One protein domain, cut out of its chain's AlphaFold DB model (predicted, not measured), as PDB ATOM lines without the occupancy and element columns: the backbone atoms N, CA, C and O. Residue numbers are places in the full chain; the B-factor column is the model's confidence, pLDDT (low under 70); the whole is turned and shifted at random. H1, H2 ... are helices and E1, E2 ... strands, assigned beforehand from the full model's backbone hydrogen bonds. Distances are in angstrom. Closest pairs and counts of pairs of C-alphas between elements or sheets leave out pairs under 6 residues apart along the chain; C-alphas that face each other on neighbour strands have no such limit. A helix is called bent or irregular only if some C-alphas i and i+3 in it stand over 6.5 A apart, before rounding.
ATOM      1  N   GLU A 187     -63.832   8.541  35.298       77.31
ATOM      2  CA  GLU A 187     -63.061   8.104  34.128       77.31
ATOM      3  C   GLU A 187     -63.999   7.353  33.170       77.31
ATOM      4  O   GLU A 187     -64.164   6.131  33.228       77.31
ATOM      5  N   LEU A 188     -64.679   8.111  32.308       83.19
ATOM      6  CA  LEU A 188     -65.591   7.555  31.317       83.19
ATOM      7  C   LEU A 188     -64.820   6.865  30.195       83.19
ATOM      8  O   LEU A 188     -63.857   7.394  29.641       83.19
ATOM      9  N   GLN A 189     -65.298   5.678  29.837       86.12
ATOM     10  CA  GLN A 189     -64.849   4.980  28.640       86.12
ATOM     11  C   GLN A 189     -65.323   5.730  27.380       86.12
ATOM     12  O   GLN A 189     -66.288   6.495  27.449       86.12
ATOM     13  N   PRO A 190     -64.693   5.509  26.212       88.94
ATOM     14  CA  PRO A 190     -65.189   6.047  24.951       88.94
ATOM     15  C   PRO A 190     -66.649   5.643  24.710       88.94
ATOM     16  O   PRO A 190     -67.009   4.466  24.782       88.94
ATOM     17  N   GLY A 191     -67.490   6.634  24.437       91.94
ATOM     18  CA  GLY A 191     -68.929   6.461  24.286       91.94
ATOM     19  C   GLY A 191     -69.653   7.800  24.238       91.94
ATOM     20  O   GLY A 191     -69.041   8.858  24.392       91.94
ATOM     21  N   ILE A 192     -70.967   7.755  24.034       93.88
ATOM     22  CA  ILE A 192     -71.825   8.941  24.118       93.88
ATOM     23  C   ILE A 192     -72.623   8.874  25.409       93.88
ATOM     24  O   ILE A 192     -73.222   7.844  25.723       93.88
ATOM     25  N   TYR A 193     -72.648   9.990  26.125       92.69
ATOM     26  CA  TYR A 193     -73.306  10.133  27.408       92.69
ATOM     27  C   TYR A 193     -74.275  11.313  27.396       92.69
ATOM     28  O   TYR A 193     -74.037  12.319  26.730       92.69
ATOM     29  N   LEU A 194     -75.351  11.189  28.166       93.06
ATOM     30  CA  LEU A 194     -76.237  12.283  28.533       93.06
ATOM     31  C   LEU A 194     -76.220  12.403  30.056       93.06
ATOM     32  O   LEU A 194     -76.591  11.458  30.758       93.06
ATOM     33  N   SER A 195     -75.766  13.547  30.551       92.31
ATOM     34  CA  SER A 195     -75.862  13.909  31.960       92.31
ATOM     35  C   SER A 195     -77.123  14.735  32.202       92.31
ATOM     36  O   SER A 195     -77.499  15.561  31.363       92.31
ATOM     37  N   LEU A 196     -77.785  14.482  33.328       91.50
ATOM     38  CA  LEU A 196     -79.072  15.060  33.700       91.50
ATOM     39  C   LEU A 196     -79.039  15.551  35.142       91.50
ATOM     40  O   LEU A 196     -79.092  14.742  36.068       91.50
ATOM     41  N   GLY A 197     -79.027  16.864  35.334       92.25
ATOM     42  CA  GLY A 197     -79.295  17.481  36.626       92.25
ATOM     43  C   GLY A 197     -80.798  17.695  36.819       92.25
ATOM     44  O   GLY A 197     -81.418  18.378  36.002       92.25
ATOM     45  N   TYR A 198     -81.397  17.158  37.884       91.69
ATOM     46  CA  TYR A 198     -82.829  17.294  38.185       91.69
ATOM     47  C   TYR A 198     -83.100  17.799  39.609       91.69
ATOM     48  O   TYR A 198     -82.295  17.624  40.521       91.69
ATOM     49  N   SER A 199     -84.263  18.427  39.806       92.50
ATOM     50  CA  SER A 199     -84.702  18.948  41.103       92.50
ATOM     51  C   SER A 199     -85.594  17.955  41.843       92.50
ATOM     52  O   SER A 199     -86.740  17.720  41.451       92.50
ATOM     53  N   GLN A 200     -85.097  17.409  42.955       91.12
ATOM     54  CA  GLN A 200     -85.898  16.562  43.841       91.12
ATOM     55  C   GLN A 200     -87.039  17.358  44.504       91.12
ATOM     56  O   GLN A 200     -88.178  16.895  44.515       91.12
ATOM     57  N   ALA A 201     -86.776  18.596  44.941       92.25
ATOM     58  CA  ALA A 201     -87.771  19.459  45.584       92.25
ATOM     59  C   ALA A 201     -88.998  19.739  44.693       92.25
ATOM     60  O   ALA A 201     -90.131  19.784  45.171       92.25
ATOM     61  N   GLU A 202     -88.803  19.885  43.379       93.38
ATOM     62  CA  GLU A 202     -89.923  20.032  42.444       93.38
ATOM     63  C   GLU A 202     -90.711  18.743  42.244       93.38
ATOM     64  O   GLU A 202     -91.931  18.787  42.095       93.38
ATOM     65  N   ILE A 203     -90.030  17.597  42.238       93.00
ATOM     66  CA  ILE A 203     -90.664  16.281  42.115       93.00
ATOM     67  C   ILE A 203     -91.533  15.999  43.340       93.00
ATOM     68  O   ILE A 203     -92.614  15.428  43.195       93.00
ATOM     69  N   ASP A 204     -91.107  16.440  44.522       92.50
ATOM     70  CA  ASP A 204     -91.874  16.296  45.755       92.50
ATOM     71  C   ASP A 204     -93.118  17.200  45.753       92.50
ATOM     72  O   ASP A 204     -94.219  16.702  45.988       92.50
ATOM     73  N   ILE A 205     -92.998  18.471  45.340       94.38
ATOM     74  CA  ILE A 205     -94.159  19.366  45.136       94.38
ATOM     75  C   ILE A 205     -95.127  18.810  44.076       94.38
ATOM     76  O   ILE A 205     -96.346  18.885  44.242       94.38
ATOM     77  N   ILE A 206     -94.610  18.243  42.983       94.62
ATOM     78  CA  ILE A 206     -95.429  17.607  41.942       94.62
ATOM     79  C   ILE A 206     -96.159  16.383  42.510       94.62
ATOM     80  O   ILE A 206     -97.363  16.254  42.306       94.62
ATOM     81  N   ARG A 207     -95.483  15.513  43.269       93.69
ATOM     82  CA  ARG A 207     -96.106  14.351  43.929       93.69
ATOM     83  C   ARG A 207     -97.161  14.737  44.965       93.69
ATOM     84  O   ARG A 207     -98.148  14.024  45.099       93.69
ATOM     85  N   GLU A 208     -96.952  15.837  45.684       94.31
ATOM     86  CA  GLU A 208     -97.875  16.353  46.697       94.31
ATOM     87  C   GLU A 208     -99.144  16.960  46.068       94.31
ATOM     88  O   GLU A 208    -100.256  16.681  46.518       94.31
ATOM     89  N   LYS A 209     -98.994  17.793  45.026       96.31
ATOM     90  CA  LYS A 209    -100.068  18.686  44.542       96.31
ATOM     91  C   LYS A 209    -100.722  18.269  43.227       96.31
ATOM     92  O   LYS A 209    -101.735  18.856  42.840       96.31
ATOM     93  N   VAL A 210    -100.173  17.284  42.518       95.88
ATOM     94  CA  VAL A 210    -100.739  16.786  41.256       95.88
ATOM     95  C   VAL A 210    -101.505  15.480  41.512       95.88
ATOM     96  O   VAL A 210    -100.945  14.545  42.083       95.88
ATOM     97  N   PRO A 211    -102.777  15.353  41.081       95.50
ATOM     98  CA  PRO A 211    -103.550  14.127  41.277       95.50
ATOM     99  C   PRO A 211    -102.879  12.894  40.651       95.50
ATOM    100  O   PRO A 211    -102.366  12.962  39.535       95.50
ATOM    101  N   LYS A 212    -102.968  11.732  41.314       92.25
ATOM    102  CA  LYS A 212    -102.323  10.469  40.885       92.25
ATOM    103  C   LYS A 212    -102.556  10.110  39.408       92.25
ATOM    104  O   LYS A 212    -101.613   9.763  38.710       92.25
ATOM    105  N   LEU A 213    -103.785  10.273  38.909       91.56
ATOM    106  CA  LEU A 213    -104.135  10.022  37.502       91.56
ATOM    107  C   LEU A 213    -103.372  10.935  36.518       91.56
ATOM    108  O   LEU A 213    -103.033  10.529  35.407       91.56
ATOM    109  N   VAL A 214    -103.099  12.176  36.921       92.75
ATOM    110  CA  VAL A 214    -102.340  13.160  36.138       92.75
ATOM    111  C   VAL A 214    -100.840  12.853  36.212       92.75
ATOM    112  O   VAL A 214    -100.157  12.960  35.195       92.75
ATOM    113  N   LEU A 215    -100.332  12.391  37.362       92.75
ATOM    114  CA  LEU A 215     -98.953  11.903  37.508       92.75
ATOM    115  C   LEU A 215     -98.673  10.701  36.594       92.75
ATOM    116  O   LEU A 215     -97.722  10.733  35.812       92.75
ATOM    117  N   GLU A 216     -99.554   9.698  36.609       90.69
ATOM    118  CA  GLU A 216     -99.462   8.508  35.754       90.69
ATOM    119  C   GLU A 216     -99.487   8.880  34.259       90.69
ATOM    120  O   GLU A 216     -98.617   8.450  33.498       90.69
ATOM    121  N   ARG A 217    -100.409   9.764  33.838       89.56
ATOM    122  CA  ARG A 217    -100.448  10.327  32.468       89.56
ATOM    123  C   ARG A 217     -99.192  11.131  32.111       89.56
ATOM    124  O   ARG A 217     -98.764  11.107  30.957       89.56
ATOM    125  N   SER A 218     -98.594  11.817  33.084       88.62
ATOM    126  CA  SER A 218     -97.326  12.552  32.944       88.62
ATOM    127  C   SER A 218     -96.097  11.639  32.967       88.62
ATOM    128  O   SER A 218     -94.986  12.105  32.730       88.62
ATOM    129  N   GLY A 219     -96.281  10.338  33.203       88.44
ATOM    130  CA  GLY A 219     -95.214   9.345  33.216       88.44
ATOM    131  C   GLY A 219     -94.433   9.247  34.525       88.44
ATOM    132  O   GLY A 219     -93.431   8.534  34.526       88.44
ATOM    133  N   LEU A 220     -94.893   9.909  35.596       90.75
ATOM    134  CA  LEU A 220     -94.405   9.729  36.966       90.75
ATOM    135  C   LEU A 220     -95.291   8.689  37.668       90.75
ATOM    136  O   LEU A 220     -96.314   9.011  38.269       90.75
ATOM    137  N   ILE A 221     -94.913   7.425  37.522       86.94
ATOM    138  CA  ILE A 221     -95.630   6.239  38.015       86.94
ATOM    139  C   ILE A 221     -94.908   5.670  39.249       86.94
ATOM    140  O   ILE A 221     -95.524   5.099  40.147       86.94
ATOM    141  N   SER A 222     -93.589   5.844  39.298       80.06
ATOM    142  CA  SER A 222     -92.688   5.314  40.309       80.06
ATOM    143  C   SER A 222     -92.757   6.051  41.648       80.06
ATOM    144  O   SER A 222     -92.675   7.284  41.736       80.06
ATOM    145  N   HIS A 223     -92.736   5.261  42.724       72.81
ATOM    146  CA  HIS A 223     -92.302   5.717  44.045       72.81
ATOM    147  C   HIS A 223     -90.826   6.172  44.015       72.81
ATOM    148  O   HIS A 223     -90.116   5.952  43.031       72.81
ATOM    149  N   SER A 224     -90.358   6.836  45.079       67.56
ATOM    150  CA  SER A 224     -89.040   7.504  45.163       67.56
ATOM    151  C   SER A 224     -87.889   6.722  44.515       67.56
ATOM    152  O   SER A 224     -87.201   7.253  43.644       67.56
ATOM    153  N   ASN A 225     -87.736   5.447  44.873       65.00
ATOM    154  CA  ASN A 225     -86.563   4.638  44.535       65.00
ATOM    155  C   ASN A 225     -86.405   4.333  43.031       65.00
ATOM    156  O   ASN A 225     -85.299   4.003  42.607       65.00
ATOM    157  N   SER A 226     -87.464   4.459  42.220       82.12
ATOM    158  CA  SER A 226     -87.418   4.229  40.765       82.12
ATOM    159  C   SER A 226     -87.704   5.475  39.915       82.12
ATOM    160  O   SER A 226     -87.876   5.361  38.706       82.12
ATOM    161  N   LEU A 227     -87.654   6.678  40.504       87.94
ATOM    162  CA  LEU A 227     -87.769   7.961  39.792       87.94
ATOM    163  C   LEU A 227     -86.874   8.053  38.540       87.94
ATOM    164  O   LEU A 227     -87.323   8.488  37.482       87.94
ATOM    165  N   ILE A 228     -85.614   7.620  38.645       88.38
ATOM    166  CA  ILE A 228     -84.657   7.672  37.529       88.38
ATOM    167  C   ILE A 228     -85.137   6.827  36.343       88.38
ATOM    168  O   ILE A 228     -84.953   7.226  35.196       88.38
ATOM    169  N   LYS A 229     -85.810   5.696  36.597       88.88
ATOM    170  CA  LYS A 229     -86.397   4.863  35.541       88.88
ATOM    171  C   LYS A 229     -87.506   5.612  34.805       88.88
ATOM    172  O   LYS A 229     -87.571   5.525  33.581       88.88
ATOM    173  N   ASP A 230     -88.342   6.366  35.516       90.81
ATOM    174  CA  ASP A 230     -89.399   7.172  34.898       90.81
ATOM    175  C   ASP A 230     -88.804   8.275  34.016       90.81
ATOM    176  O   ASP A 230     -89.182   8.372  32.846       90.81
ATOM    177  N   LEU A 231     -87.829   9.034  34.537       90.31
ATOM    178  CA  LEU A 231     -87.106  10.078  33.796       90.31
ATOM    179  C   LEU A 231     -86.421   9.509  32.545       90.31
ATOM    180  O   LEU A 231     -86.676   9.985  31.439       90.31
ATOM    181  N   ALA A 232     -85.630   8.443  32.698       90.44
ATOM    182  CA  ALA A 232     -84.955   7.769  31.590       90.44
ATOM    183  C   ALA A 232     -85.951   7.242  30.544       90.44
ATOM    184  O   ALA A 232     -85.717   7.386  29.348       90.44
ATOM    185  N   THR A 233     -87.101   6.706  30.970       90.56
ATOM    186  CA  THR A 233     -88.158   6.238  30.054       90.56
ATOM    187  C   THR A 233     -88.804   7.395  29.286       90.56
ATOM    188  O   THR A 233     -89.060   7.270  28.090       90.56
ATOM    189  N   ARG A 234     -89.064   8.547  29.924       91.00
ATOM    190  CA  ARG A 234     -89.616   9.714  29.212       91.00
ATOM    191  C   ARG A 234     -88.609  10.332  28.243       91.00
ATOM    192  O   ARG A 234     -89.002  10.702  27.141       91.00
ATOM    193  N   LEU A 235     -87.332  10.383  28.618       91.31
ATOM    194  CA  LEU A 235     -86.246  10.839  27.746       91.31
ATOM    195  C   LEU A 235     -86.000   9.890  26.573       91.31
ATOM    196  O   LEU A 235     -85.789  10.358  25.460       91.31
ATOM    197  N   GLN A 236     -86.107   8.578  26.790       92.50
ATOM    198  CA  GLN A 236     -86.074   7.581  25.722       92.50
ATOM    199  C   GLN A 236     -87.166   7.859  24.677       92.50
ATOM    200  O   GLN A 236     -86.870   7.933  23.488       92.50
ATOM    201  N   PHE A 237     -88.403   8.131  25.112       90.25
ATOM    202  CA  PHE A 237     -89.495   8.501  24.202       90.25
ATOM    203  C   PHE A 237     -89.330   9.867  23.517       90.25
ATOM    204  O   PHE A 237     -89.979  10.097  22.497       90.25
ATOM    205  N   ALA A 238     -88.536  10.784  24.076       89.88
ATOM    206  CA  ALA A 238     -88.181  12.041  23.416       89.88
ATOM    207  C   ALA A 238     -87.097  11.802  22.350       89.88
ATOM    208  O   ALA A 238     -87.276  12.196  21.202       89.88
ATOM    209  N   LEU A 239     -86.035  11.054  22.681       92.25
ATOM    210  CA  LEU A 239     -84.995  10.652  21.727       92.25
ATOM    211  C   LEU A 239     -85.587   9.897  20.528       92.25
ATOM    212  O   LEU A 239     -85.284  10.232  19.388       92.25
ATOM    213  N   GLU A 240     -86.472   8.925  20.766       91.62
ATOM    214  CA  GLU A 240     -87.115   8.115  19.718       91.62
ATOM    215  C   GLU A 240     -87.905   8.932  18.681       91.62
ATOM    216  O   GLU A 240     -88.071   8.466  17.556       91.62
ATOM    217  N   ARG A 241     -88.357  10.151  19.014       88.12
ATOM    218  CA  ARG A 241     -89.013  11.063  18.053       88.12
ATOM    219  C   ARG A 241     -88.030  11.762  17.119       88.12
ATOM    220  O   ARG A 241     -88.428  12.152  16.026       88.12
ATOM    221  N   LEU A 242     -86.784  11.932  17.556       90.25
ATOM    222  CA  LEU A 242     -85.707  12.555  16.784       90.25
ATOM    223  C   LEU A 242     -84.995  11.530  15.887       90.25
ATOM    224  O   LEU A 242     -84.448  11.891  14.847       90.25
ATOM    225  N   LEU A 243     -85.011  10.246  16.264       91.31
ATOM    226  CA  LEU A 243     -84.369   9.189  15.483       91.31
ATOM    227  C   LEU A 243     -85.070   8.971  14.122       91.31
ATOM    228  O   LEU A 243     -86.292   8.818  14.062       91.31
ATOM    229  N   PRO A 244     -84.314   8.871  13.013       92.50
ATOM    230  CA  PRO A 244     -84.854   8.531  11.705       92.50
ATOM    231  C   PRO A 244     -85.284   7.062  11.657       92.50
ATOM    232  O   PRO A 244     -84.757   6.202  12.366       92.50
ATOM    233  N   GLY A 245     -86.207   6.752  10.744       89.38
ATOM    234  CA  GLY A 245     -86.706   5.393  10.543       89.38
ATOM    235  C   GLY A 245     -85.580   4.374  10.332       89.38
ATOM    236  O   GLY A 245     -84.784   4.499   9.405       89.38
ATOM    237  N   GLY A 246     -85.538   3.354  11.190       87.00
ATOM    238  CA  GLY A 246     -84.546   2.274  11.153       87.00
ATOM    239  C   GLY A 246     -83.358   2.458  12.102       87.00
ATOM    240  O   GLY A 246     -82.760   1.454  12.487       87.00
ATOM    241  N   LEU A 247     -83.049   3.681  12.550       91.88
ATOM    242  CA  LEU A 247     -82.040   3.892  13.588       91.88
ATOM    243  C   LEU A 247     -82.637   3.586  14.968       91.88
ATOM    244  O   LEU A 247     -83.699   4.091  15.326       91.88
ATOM    245  N   LYS A 248     -81.940   2.765  15.755       93.88
ATOM    246  CA  LYS A 248     -82.333   2.400  17.119       93.88
ATOM    247  C   LYS A 248     -81.216   2.763  18.093       93.88
ATOM    248  O   LYS A 248     -80.134   2.178  18.047       93.88
ATOM    249  N   CYS A 249     -81.503   3.710  18.977       95.06
ATOM    250  CA  CYS A 249     -80.614   4.173  20.037       95.06
ATOM    251  C   CYS A 249     -81.372   4.133  21.368       95.06
ATOM    252  O   CYS A 249     -82.555   4.475  21.400       95.06
ATOM    253  N   ARG A 250     -80.715   3.731  22.461       94.69
ATOM    254  CA  ARG A 250     -81.315   3.753  23.802       94.69
ATOM    255  C   ARG A 250     -80.390   4.314  24.866       94.69
ATOM    256  O   ARG A 250     -79.178   4.118  24.789       94.69
ATOM    257  N   PHE A 251     -80.976   4.928  25.885       93.56
ATOM    258  CA  PHE A 251     -80.285   5.257  27.126       93.56
ATOM    259  C   PHE A 251     -80.140   4.030  28.033       93.56
ATOM    260  O   PHE A 251     -81.060   3.226  28.178       93.56
ATOM    261  N   VAL A 252     -78.989   3.925  28.691       92.50
ATOM    262  CA  VAL A 252     -78.719   2.992  29.788       92.50
ATOM    263  C   VAL A 252     -78.138   3.788  30.952       92.50
ATOM    264  O   VAL A 252     -77.150   4.496  30.782       92.50
ATOM    265  N   VAL A 253     -78.755   3.697  32.129       90.38
ATOM    266  CA  VAL A 253     -78.295   4.403  33.336       90.38
ATOM    267  C   VAL A 253     -76.950   3.832  33.787       90.38
ATOM    268  O   VAL A 253     -76.789   2.617  33.900       90.38
ATOM    269  N   VAL A 254     -75.980   4.706  34.058       88.25
ATOM    270  CA  VAL A 254     -74.659   4.317  34.562       88.25
ATOM    271  C   VAL A 254     -74.693   4.349  36.090       88.25
ATOM    272  O   VAL A 254     -74.275   5.321  36.714       88.25
ATOM    273  N   GLU A 255     -75.221   3.279  36.696       80.75
ATOM    274  CA  GLU A 255     -75.525   3.199  38.140       80.75
ATOM    275  C   GLU A 255     -74.357   3.617  39.056       80.75
ATOM    276  O   GLU A 255     -74.575   4.281  40.066       80.75
ATOM    277  N   HIS A 256     -73.111   3.312  38.677       71.88
ATOM    278  CA  HIS A 256     -71.903   3.662  39.443       71.88
ATOM    279  C   HIS A 256     -71.657   5.175  39.606       71.88
ATOM    280  O   HIS A 256     -70.878   5.564  40.473       71.88
ATOM    281  N   PHE A 257     -72.304   6.027  38.801       68.38
ATOM    282  CA  PHE A 257     -72.176   7.494  38.859       68.38
ATOM    283  C   PHE A 257     -73.491   8.203  39.197       68.38
ATOM    284  O   PHE A 257     -73.633   9.409  38.986       68.38
ATOM    285  N   LYS A 258     -74.460   7.464  39.744       66.25
ATOM    286  CA  LYS A 258     -75.698   8.019  40.281       66.25
ATOM    287  C   LYS A 258     -75.396   8.861  41.523       66.25
ATOM    288  O   LYS A 258     -74.991   8.329  42.552       66.25
ATOM    289  N   SER A 259     -75.644  10.163  41.433       70.50
ATOM    290  CA  SER A 259     -75.706  11.062  42.593       70.50
ATOM    291  C   SER A 259     -77.165  11.413  42.917       70.50
ATOM    292  O   SER A 259     -78.069  11.040  42.169       70.50
ATOM    293  N   GLU A 260     -77.420  12.129  44.015       69.62
ATOM    294  CA  GLU A 260     -78.791  12.486  44.424       69.62
ATOM    295  C   GLU A 260     -79.512  13.437  43.451       69.62
ATOM    296  O   GLU A 260     -80.740  13.492  43.452       69.62
ATOM    297  N   GLN A 261     -78.758  14.186  42.637       79.62
ATOM    298  CA  GLN A 261     -79.275  15.257  41.768       79.62
ATOM    299  C   GLN A 261     -78.816  15.142  40.309       79.62
ATOM    300  O   GLN A 261     -79.467  15.703  39.432       79.62
ATOM    301  N   VAL A 262     -77.709  14.439  40.033       87.56
ATOM    302  CA  VAL A 262     -77.182  14.230  38.675       87.56
ATOM    303  C   VAL A 262     -77.177  12.741  38.328       87.56
ATOM    304  O   VAL A 262     -76.579  11.932  39.048       87.56
ATOM    305  N   VAL A 263     -77.822  12.396  37.211       89.56
ATOM    306  CA  VAL A 263     -77.836  11.057  36.605       89.56
ATOM    307  C   VAL A 263     -76.999  11.064  35.336       89.56
ATOM    308  O   VAL A 263     -77.219  11.896  34.459       89.56
ATOM    309  N   LEU A 264     -76.110  10.083  35.196       91.06
ATOM    310  CA  LEU A 264     -75.411   9.823  33.945       91.06
ATOM    311  C   LEU A 264     -76.043   8.636  33.209       91.06
ATOM    312  O   LEU A 264     -76.265   7.573  33.792       91.06
ATOM    313  N   MET A 265     -76.296   8.798  31.913       92.50
ATOM    314  CA  MET A 265     -76.770   7.730  31.032       92.50
ATOM    315  C   MET A 265     -75.837   7.580  29.833       92.50
ATOM    316  O   MET A 265     -75.431   8.575  29.243       92.50
ATOM    317  N   GLN A 266     -75.519   6.347  29.446       94.00
ATOM    318  CA  GLN A 266     -74.767   6.024  28.234       94.00
ATOM    319  C   GLN A 266     -75.725   5.654  27.097       94.00
ATOM    320  O   GLN A 266     -76.769   5.041  27.330       94.00
ATOM    321  N   ILE A 267     -75.362   5.982  25.860       95.44
ATOM    322  CA  ILE A 267     -76.078   5.535  24.664       95.44
ATOM    323  C   ILE A 267     -75.615   4.137  24.249       95.44
ATOM    324  O   ILE A 267     -74.420   3.855  24.144       95.44
ATOM    325  N   GLN A 268     -76.583   3.286  23.921       95.06
ATOM    326  CA  GLN A 268     -76.380   2.066  23.145       95.06
ATOM    327  C   GLN A 268     -77.066   2.184  21.786       95.06
ATOM    328  O   GLN A 268     -78.195   2.663  21.689       95.06
ATOM    329  N   TRP A 269     -76.407   1.679  20.751       94.69
ATOM    330  CA  TRP A 269     -76.962   1.495  19.414       94.69
ATOM    331  C   TRP A 269     -77.367   0.037  19.200       94.69
ATOM    332  O   TRP A 269     -76.693  -0.868  19.692       94.69
ATOM    333  N   PHE A 270     -78.454  -0.196  18.463       93.56
ATOM    334  CA  PHE A 270     -78.867  -1.532  18.038       93.56
ATOM    335  C   PHE A 270     -78.640  -1.726  16.542       93.56
ATOM    336  O   PHE A 270     -79.232  -1.032  15.715       93.56
ATOM    337  N   GLY A 271     -77.842  -2.734  16.205       90.69
ATOM    338  CA  GLY A 271     -77.563  -3.113  14.826       90.69
ATOM    339  C   GLY A 271     -76.429  -4.126  14.734       90.69
ATOM    340  O   GLY A 271     -76.021  -4.707  15.744       90.69
ATOM    341  N   ILE A 272     -75.945  -4.354  13.514       88.44
ATOM    342  CA  ILE A 272     -74.850  -5.281  13.214       88.44
ATOM    343  C   ILE A 272     -73.563  -4.471  13.054       88.44
ATOM    344  O   ILE A 272     -73.440  -3.691  12.111       88.44
ATOM    345  N   ASP A 273     -72.594  -4.656  13.953       84.19
ATOM    346  CA  ASP A 273     -71.256  -4.091  13.760       84.19
ATOM    347  C   ASP A 273     -70.417  -5.030  12.880       84.19
ATOM    348  O   ASP A 273     -69.819  -6.007  13.347       84.19
ATOM    349  N   HIS A 274     -70.371  -4.710  11.587       80.19
ATOM    350  CA  HIS A 274     -69.543  -5.410  10.607       80.19
ATOM    351  C   HIS A 274     -68.036  -5.295  10.902       80.19
ATOM    352  O   HIS A 274     -67.285  -6.185  10.515       80.19
ATOM    353  N   SER A 275     -67.580  -4.257  11.620       79.06
ATOM    354  CA  SER A 275     -66.169  -4.112  12.016       79.06
ATOM    355  C   SER A 275     -65.766  -5.051  13.160       79.06
ATOM    356  O   SER A 275     -64.582  -5.327  13.347       79.06
ATOM    357  N   ALA A 276     -66.749  -5.580  13.895       77.81
ATOM    358  CA  ALA A 276     -66.570  -6.529  14.989       77.81
ATOM    359  C   ALA A 276     -66.958  -7.975  14.608       77.81
ATOM    360  O   ALA A 276     -67.220  -8.788  15.496       77.81
ATOM    361  N   ASN A 277     -67.020  -8.300  13.306       79.75
ATOM    362  CA  ASN A 277     -67.411  -9.614  12.767       79.75
ATOM    363  C   ASN A 277     -68.751 -10.151  13.315       79.75
ATOM    364  O   ASN A 277     -68.936 -11.359  13.481       79.75
ATOM    365  N   GLN A 278     -69.703  -9.263  13.616       83.56
ATOM    366  CA  GLN A 278     -71.003  -9.661  14.150       83.56
ATOM    367  C   GLN A 278     -71.943 -10.109  13.026       83.56
ATOM    368  O   GLN A 278     -72.001  -9.492  11.965       83.56
ATOM    369  N   THR A 279     -72.709 -11.171  13.276       82.00
ATOM    370  CA  THR A 279     -73.671 -11.748  12.316       82.00
ATOM    371  C   THR A 279     -75.133 -11.528  12.705       82.00
ATOM    372  O   THR A 279     -76.021 -11.743  11.886       82.00
ATOM    373  N   GLN A 280     -75.397 -11.091  13.939       87.38
ATOM    374  CA  GLN A 280     -76.737 -10.830  14.467       87.38
ATOM    375  C   GLN A 280     -76.803  -9.427  15.085       87.38
ATOM    376  O   GLN A 280     -75.820  -8.990  15.693       87.38
ATOM    377  N   PRO A 281     -77.935  -8.712  14.949       88.12
ATOM    378  CA  PRO A 281     -78.084  -7.380  15.511       88.12
ATOM    379  C   PRO A 281     -78.232  -7.444  17.034       88.12
ATOM    380  O   PRO A 281     -79.007  -8.243  17.560       88.12
ATOM    381  N   LYS A 282     -77.515  -6.575  17.746       90.94
ATOM    382  CA  LYS A 282     -77.597  -6.459  19.209       90.94
ATOM    383  C   LYS A 282     -77.367  -5.025  19.674       90.94
ATOM    384  O   LYS A 282     -76.855  -4.194  18.926       90.94
ATOM    385  N   TRP A 283     -77.718  -4.765  20.932       91.75
ATOM    386  CA  TRP A 283     -77.375  -3.527  21.630       91.75
ATOM    387  C   TRP A 283     -75.882  -3.489  21.974       91.75
ATOM    388  O   TRP A 283     -75.349  -4.465  22.505       91.75
ATOM    389  N   GLN A 284     -75.217  -2.372  21.682       88.88
ATOM    390  CA  GLN A 284     -73.785  -2.182  21.922       88.88
ATOM    391  C   GLN A 284     -73.381  -0.704  22.042       88.88
ATOM    392  O   GLN A 284     -74.108   0.182  21.595       88.88
ATOM    393  N   SER A 285     -72.211  -0.472  22.638       86.62
ATOM    394  CA  SER A 285     -71.538   0.829  22.775       86.62
ATOM    395  C   SER A 285     -70.051   0.683  22.420       86.62
ATOM    396  O   SER A 285     -69.529  -0.433  22.372       86.62
ATOM    397  N   GLY A 286     -69.370   1.809  22.221       78.31
ATOM    398  CA  GLY A 286     -67.931   1.947  22.014       78.31
ATOM    399  C   GLY A 286     -67.521   2.465  20.631       78.31
ATOM    400  O   GLY A 286     -66.348   2.788  20.463       78.31
ATOM    401  N   LYS A 287     -68.441   2.537  19.651       81.50
ATOM    402  CA  LYS A 287     -68.212   3.066  18.284       81.50
ATOM    403  C   LYS A 287     -69.513   3.447  17.572       81.50
ATOM    404  O   LYS A 287     -69.717   4.600  17.208       81.50
ATOM    405  N   MET A 288     -70.365   2.456  17.295       88.44
ATOM    406  CA  MET A 288     -71.474   2.585  16.336       88.44
ATOM    407  C   MET A 288     -72.611   3.482  16.838       88.44
ATOM    408  O   MET A 288     -73.392   4.001  16.040       88.44
ATOM    409  N   GLU A 289     -72.663   3.769  18.139       92.12
ATOM    410  CA  GLU A 289     -73.531   4.809  18.680       92.12
ATOM    411  C   GLU A 289     -73.185   6.217  18.181       92.12
ATOM    412  O   GLU A 289     -74.008   7.113  18.343       92.12
ATOM    413  N   LYS A 290     -72.069   6.424  17.460       92.69
ATOM    414  CA  LYS A 290     -71.793   7.679  16.740       92.69
ATOM    415  C   LYS A 290     -72.961   8.138  15.865       92.69
ATOM    416  O   LYS A 290     -73.244   9.333  15.815       92.69
ATOM    417  N   HIS A 291     -73.698   7.203  15.259       91.19
ATOM    418  CA  HIS A 291     -74.912   7.498  14.486       91.19
ATOM    419  C   HIS A 291     -76.027   8.160  15.318       91.19
ATOM    420  O   HIS A 291     -76.860   8.876  14.768       91.19
ATOM    421  N   CYS A 292     -76.031   7.962  16.637       94.12
ATOM    422  CA  CYS A 292     -76.955   8.582  17.582       94.12
ATOM    423  C   CYS A 292     -76.521  10.003  18.006       94.12
ATOM    424  O   CYS A 292     -77.363  10.767  18.471       94.12
ATOM    425  N   SER A 293     -75.237  10.374  17.858       93.94
ATOM    426  CA  SER A 293     -74.638  11.579  18.474       93.94
ATOM    427  C   SER A 293     -75.393  12.873  18.164       93.94
ATOM    428  O   SER A 293     -75.728  13.630  19.075       93.94
ATOM    429  N   GLN A 294     -75.743  13.097  16.893       94.50
ATOM    430  CA  GLN A 294     -76.459  14.309  16.488       94.50
ATOM    431  C   GLN A 294     -77.847  14.427  17.135       94.50
ATOM    432  O   GLN A 294     -78.214  15.510  17.574       94.50
ATOM    433  N   TYR A 295     -78.570  13.314  17.292       94.88
ATOM    434  CA  TYR A 295     -79.913  13.290  17.884       94.88
ATOM    435  C   TYR A 295     -79.891  13.466  19.405       94.88
ATOM    436  O   TYR A 295     -80.818  14.024  19.981       94.88
ATOM    437  N   VAL A 296     -78.812  13.038  20.067       94.44
ATOM    438  CA  VAL A 296     -78.613  13.265  21.508       94.44
ATOM    439  C   VAL A 296     -78.258  14.731  21.782       94.44
ATOM    440  O   VAL A 296     -78.744  15.302  22.756       94.44
ATOM    441  N   ARG A 297     -77.495  15.379  20.889       93.62
ATOM    442  CA  ARG A 297     -77.265  16.837  20.924       93.62
ATOM    443  C   ARG A 297     -78.521  17.638  20.566       93.62
ATOM    444  O   ARG A 297     -78.768  18.681  21.162       93.62
ATOM    445  N   GLU A 298     -79.331  17.158  19.625       92.88
ATOM    446  CA  GLU A 298     -80.630  17.762  19.307       92.88
ATOM    447  C   GLU A 298     -81.610  17.637  20.483       92.88
ATOM    448  O   GLU A 298     -82.344  18.580  20.769       92.88
ATOM    449  N   LEU A 299     -81.568  16.527  21.230       92.31
ATOM    450  CA  LEU A 299     -82.324  16.375  22.472       92.31
ATOM    451  C   LEU A 299     -81.875  17.385  23.539       92.31
ATOM    452  O   LEU A 299     -82.735  18.051  24.110       92.31
ATOM    453  N   GLU A 300     -80.565  17.550  23.775       92.38
ATOM    454  CA  GLU A 300     -80.031  18.618  24.643       92.38
ATOM    455  C   GLU A 300     -80.582  19.986  24.207       92.38
ATOM    456  O   GLU A 300     -81.190  20.692  25.011       92.38
ATOM    457  N   LEU A 301     -80.477  20.325  22.918       89.62
ATOM    458  CA  LEU A 301     -80.979  21.589  22.376       89.62
ATOM    459  C   LEU A 301     -82.500  21.767  22.558       89.62
ATOM    460  O   LEU A 301     -82.956  22.870  22.846       89.62
ATOM    461  N   ASN A 302     -83.299  20.706  22.421       87.56
ATOM    462  CA  ASN A 302     -84.749  20.773  22.626       87.56
ATOM    463  C   ASN A 302     -85.126  21.067  24.087       87.56
ATOM    464  O   ASN A 302     -86.118  21.759  24.311       87.56
ATOM    465  N   PHE A 303     -84.325  20.605  25.055       86.12
ATOM    466  CA  PHE A 303     -84.460  20.989  26.464       86.12
ATOM    467  C   PHE A 303     -84.079  22.451  26.700       86.12
ATOM    468  O   PHE A 303     -84.834  23.173  27.345       86.12
ATOM    469  N   TRP A 304     -82.956  22.906  26.135       80.88
ATOM    470  CA  TRP A 304     -82.518  24.306  26.234       80.88
ATOM    471  C   TRP A 304     -83.512  25.305  25.622       80.88
ATOM    472  O   TRP A 304     -83.587  26.434  26.090       80.88
ATOM    473  N   LEU A 305     -84.277  24.890  24.607       79.44
ATOM    474  CA  LEU A 305     -85.316  25.690  23.945       79.44
ATOM    475  C   LEU A 305     -86.736  25.468  24.515       79.44
ATOM    476  O   LEU A 305     -87.712  25.888  23.899       79.44
ATOM    477  N   GLU A 306     -86.876  24.751  25.638       74.62
ATOM    478  CA  GLU A 306     -88.159  24.407  26.287       74.62
ATOM    479  C   GLU A 306     -89.246  23.834  25.342       74.62
ATOM    480  O   GLU A 306     -90.451  24.019  25.557       74.62
ATOM    481  N   LYS A 307     -88.854  23.115  24.277       71.94
ATOM    482  CA  LYS A 307     -89.814  22.589  23.292       71.94
ATOM    483  C   LYS A 307     -90.759  21.570  23.941       71.94
ATOM    484  O   LYS A 307     -90.344  20.739  24.747       71.94
ATOM    485  N   SER A 308     -92.042  21.609  23.563       58.94
ATOM    486  CA  SER A 308     -93.066  20.729  24.146       58.94
ATOM    487  C   SER A 308     -92.903  19.278  23.689       58.94
ATOM    488  O   SER A 308     -93.449  18.837  22.674       58.94
ATOM    489  N   GLU A 309     -92.164  18.511  24.480       66.12
ATOM    490  CA  GLU A 309     -92.196  17.058  24.426       66.12
ATOM    491  C   GLU A 309     -93.418  16.509  25.172       66.12
ATOM    492  O   GLU A 309     -93.859  17.027  26.202       66.12
ATOM    493  N   ARG A 310     -93.947  15.368  24.715       67.94
ATOM    494  CA  ARG A 310     -94.897  14.595  25.531       67.94
ATOM    495  C   ARG A 310     -94.218  14.272  26.869       67.94
ATOM    496  O   ARG A 310     -93.064  13.852  26.857       67.94
ATOM    497  N   TYR A 311     -94.951  14.412  27.978       82.62
ATOM    498  CA  TYR A 311     -94.446  14.316  29.363       82.62
ATOM    499  C   TYR A 311     -93.695  15.562  29.886       82.62
ATOM    500  O   TYR A 311     -92.988  15.466  30.890       82.62
ATOM    501  N   GLN A 312     -93.899  16.737  29.271       86.38
ATOM    502  CA  GLN A 312     -93.290  18.014  29.675       86.38
ATOM    503  C   GLN A 312     -93.407  18.332  31.177       86.38
ATOM    504  O   GLN A 312     -92.458  18.871  31.733       86.38
ATOM    505  N   LEU A 313     -94.502  17.975  31.867       91.88
ATOM    506  CA  LEU A 313     -94.590  18.181  33.323       91.88
ATOM    507  C   LEU A 313     -93.455  17.469  34.085       91.88
ATOM    508  O   LEU A 313     -92.782  18.113  34.885       91.88
ATOM    509  N   LEU A 314     -93.208  16.180  33.822       92.25
ATOM    510  CA  LEU A 314     -92.114  15.453  34.477       92.25
ATOM    511  C   LEU A 314     -90.748  15.906  33.946       92.25
ATOM    512  O   LEU A 314     -89.829  16.096  34.729       92.25
ATOM    513  N   LEU A 315     -90.612  16.121  32.635       91.88
ATOM    514  CA  LEU A 315     -89.335  16.542  32.049       91.88
ATOM    515  C   LEU A 315     -88.903  17.952  32.503       91.88
ATOM    516  O   LEU A 315     -87.709  18.205  32.601       91.88
ATOM    517  N   SER A 316     -89.839  18.832  32.885       90.69
ATOM    518  CA  SER A 316     -89.543  20.172  33.432       90.69
ATOM    519  C   SER A 316     -88.812  20.181  34.784       90.69
ATOM    520  O   SER A 316     -88.366  21.239  35.233       90.69
ATOM    521  N   THR A 317     -88.699  19.034  35.466       92.19
ATOM    522  CA  THR A 317     -87.912  18.927  36.707       92.19
ATOM    523  C   THR A 317     -86.416  18.792  36.442       92.19
ATOM    524  O   THR A 317     -85.609  19.007  37.347       92.19
ATOM    525  N   ILE A 318     -86.036  18.488  35.199       92.50
ATOM    526  CA  ILE A 318     -84.656  18.494  34.724       92.50
ATOM    527  C   ILE A 318     -84.242  19.955  34.506       92.50
ATOM    528  O   ILE A 318     -84.917  20.694  33.793       92.50
ATOM    529  N   LYS A 319     -83.153  20.380  35.153       90.69
ATOM    530  CA  LYS A 319     -82.622  21.758  35.110       90.69
ATOM    531  C   LYS A 319     -81.349  21.893  34.300       90.69
ATOM    532  O   LYS A 319     -81.077  22.971  33.786       90.69
ATOM    533  N   GLN A 320     -80.602  20.801  34.172       91.31
ATOM    534  CA  GLN A 320     -79.389  20.755  33.378       91.31
ATOM    535  C   GLN A 320     -79.390  19.487  32.526       91.31
ATOM    536  O   GLN A 320     -79.655  18.395  33.028       91.31
ATOM    537  N   VAL A 321     -79.100  19.637  31.236       91.81
ATOM    538  CA  VAL A 321     -78.941  18.534  30.285       91.81
ATOM    539  C   VAL A 321     -77.650  18.768  29.526       91.81
ATOM    540  O   VAL A 321     -77.451  19.861  28.995       91.81
ATOM    541  N   ARG A 322     -76.796  17.744  29.462       92.56
ATOM    542  CA  ARG A 322     -75.509  17.830  28.773       92.56
ATOM    543  C   ARG A 322     -75.182  16.565  27.995       92.56
ATOM    544  O   ARG A 322     -75.017  15.506  28.600       92.56
ATOM    545  N   ALA A 323     -75.061  16.662  26.671       93.25
ATOM    546  CA  ALA A 323     -74.566  15.578  25.835       93.25
ATOM    547  C   ALA A 323     -73.036  15.645  25.718       93.25
ATOM    548  O   ALA A 323     -72.459  16.660  25.323       93.25
ATOM    549  N   THR A 324     -72.377  14.525  26.003       91.38
ATOM    550  CA  THR A 324     -70.922  14.379  25.914       91.38
ATOM    551  C   THR A 324     -70.596  13.233  24.963       91.38
ATOM    552  O   THR A 324     -71.002  12.096  25.188       91.38
ATOM    553  N   ASP A 325     -69.858  13.524  23.892       91.81
ATOM    554  CA  ASP A 325     -69.404  12.536  22.905       91.81
ATOM    555  C   ASP A 325     -67.898  12.310  23.082       91.81
ATOM    556  O   ASP A 325     -67.092  13.180  22.754       91.81
ATOM    557  N   LEU A 326     -67.535  11.154  23.642       90.62
ATOM    558  CA  LEU A 326     -66.156  10.741  23.919       90.62
ATOM    559  C   LEU A 326     -65.630   9.715  22.901       90.62
ATOM    560  O   LEU A 326     -64.579   9.122  23.125       90.62
TER     561      LEU A 326
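Overview. This is residues 187 to 326 of the 361 residues of the protein "Hypothetical protein" of Meloidogyne enterolobii (UniProt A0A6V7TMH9). A strongly twisted antiparallel sheet, E1 to E5, has two long helices packed on it, H4 running along E1 and H3 slantwise to the strands, and the last residues of H3 meet H4 near its kink. The short helices H1 and H2 lie at one end of the long axis, the loop of residues 272 to 281 between E3 and E4 lies at the other, and the small H5 packs on H3. The printed part has 140 residues, with five named helices and five named strands in the order E1, H1, H2, H3, E2, E3, E4, H4, H5, E5; its class is mixed, helices and strands. The sheet is branched, with E3 beside E1, E2 and E4, and E1 also beside E5. The whole is compact, with a radius of gyration of the C-alphas of 15.8 A, but elongated in outline, spanning 53 by 33 by 27 A.

Along the chain. Find C-alpha 192 at (-71.825, 8.941, 24.118); from there strand E1, residues 192 to 198, runs 19.7 A. Next come helix H1, residues 200 to 209, 14.3 A long, and helix H2, residues 212 to 217. Helix H3, residues 224 to 242, starts at C-alpha 224 at (-89.040, 7.504, 45.163) and measures 29.0 A; it is irregular, with C-alphas 225 and 228 7.9 A apart. Read on to strand E2, residues 249 to 253, strand E3, residues 262 to 271, 29.5 A long, and strand E4, residues 282 to 284. Helix H4, residues 288 to 304, measures 26.3 A; it has a kink of 28 degrees near residue 295 and is irregular, with C-alphas 291 and 294 7.3 A apart. Helix H5, residues 312 to 315, is followed by strand E5, residues 318 to 325, 20.2 A long, which ends at C-alpha 325 at (-69.404, 12.536, 22.905).

Arrangement. Begin at E1, where E3 lies on one side and E5 on the other. Look for N 194 and O 265, 2.8 A apart, between the antiparallel E1 and E3, and for N 195 and O 322, 2.9 A, between the antiparallel E1 and E5. Beside E3, E1 and E4 lie on one side and E2 on the other; E2, E3 and E4 form a meander, each strand the antiparallel neighbour of the one before. In the hairpin of E2 and E3, N 250 and O 268 are 2.8 A apart; in the hairpin of E3 and E4, N 269 and O 284 are 2.9 A apart. H4 is on the sheet at a height of 7.5 A, over E1 and along the strands, at 13 degrees to E1 on the local plane. Its closest C-alphas to E5 are Arg 297 and Ala 323, 5.7 A apart. H3 is on the sheet at a height of 6.2 A, over E3 and slantwise to the strands, at 40 degrees to E3 on the local plane. H3 touches H4 with residues 238 to 242 alone, about perpendicular at 77 degrees; the closest C-alphas, Leu 242 and Tyr 295, are 5.9 A apart. H3 also touches H5, with the C-alphas of Leu 231 and Leu 315 closest at 7.1 A. H1 and H2 are not on the sheet; they are close but not clearly touching, with the C-alphas of Arg 207 and Leu 215 closest at 7.4 A. In H1 and H2 every O i to N i+4 pair is within hydrogen-bond range, against 11 of 15 in H3 and 9 of 13 in H4; H5 is too short for such a pair.

Size, cuts and confidence. The two C-alphas farthest apart are those of Lys 209 and Asn 277, at 53.6 A. The printed part has no cut, and no link between its named elements is long. In this predicted model the mean pLDDT of the printed part is 88.0; look for values under 70 at residues 224 to 225, 257 to 258, 260 and 308 to 310.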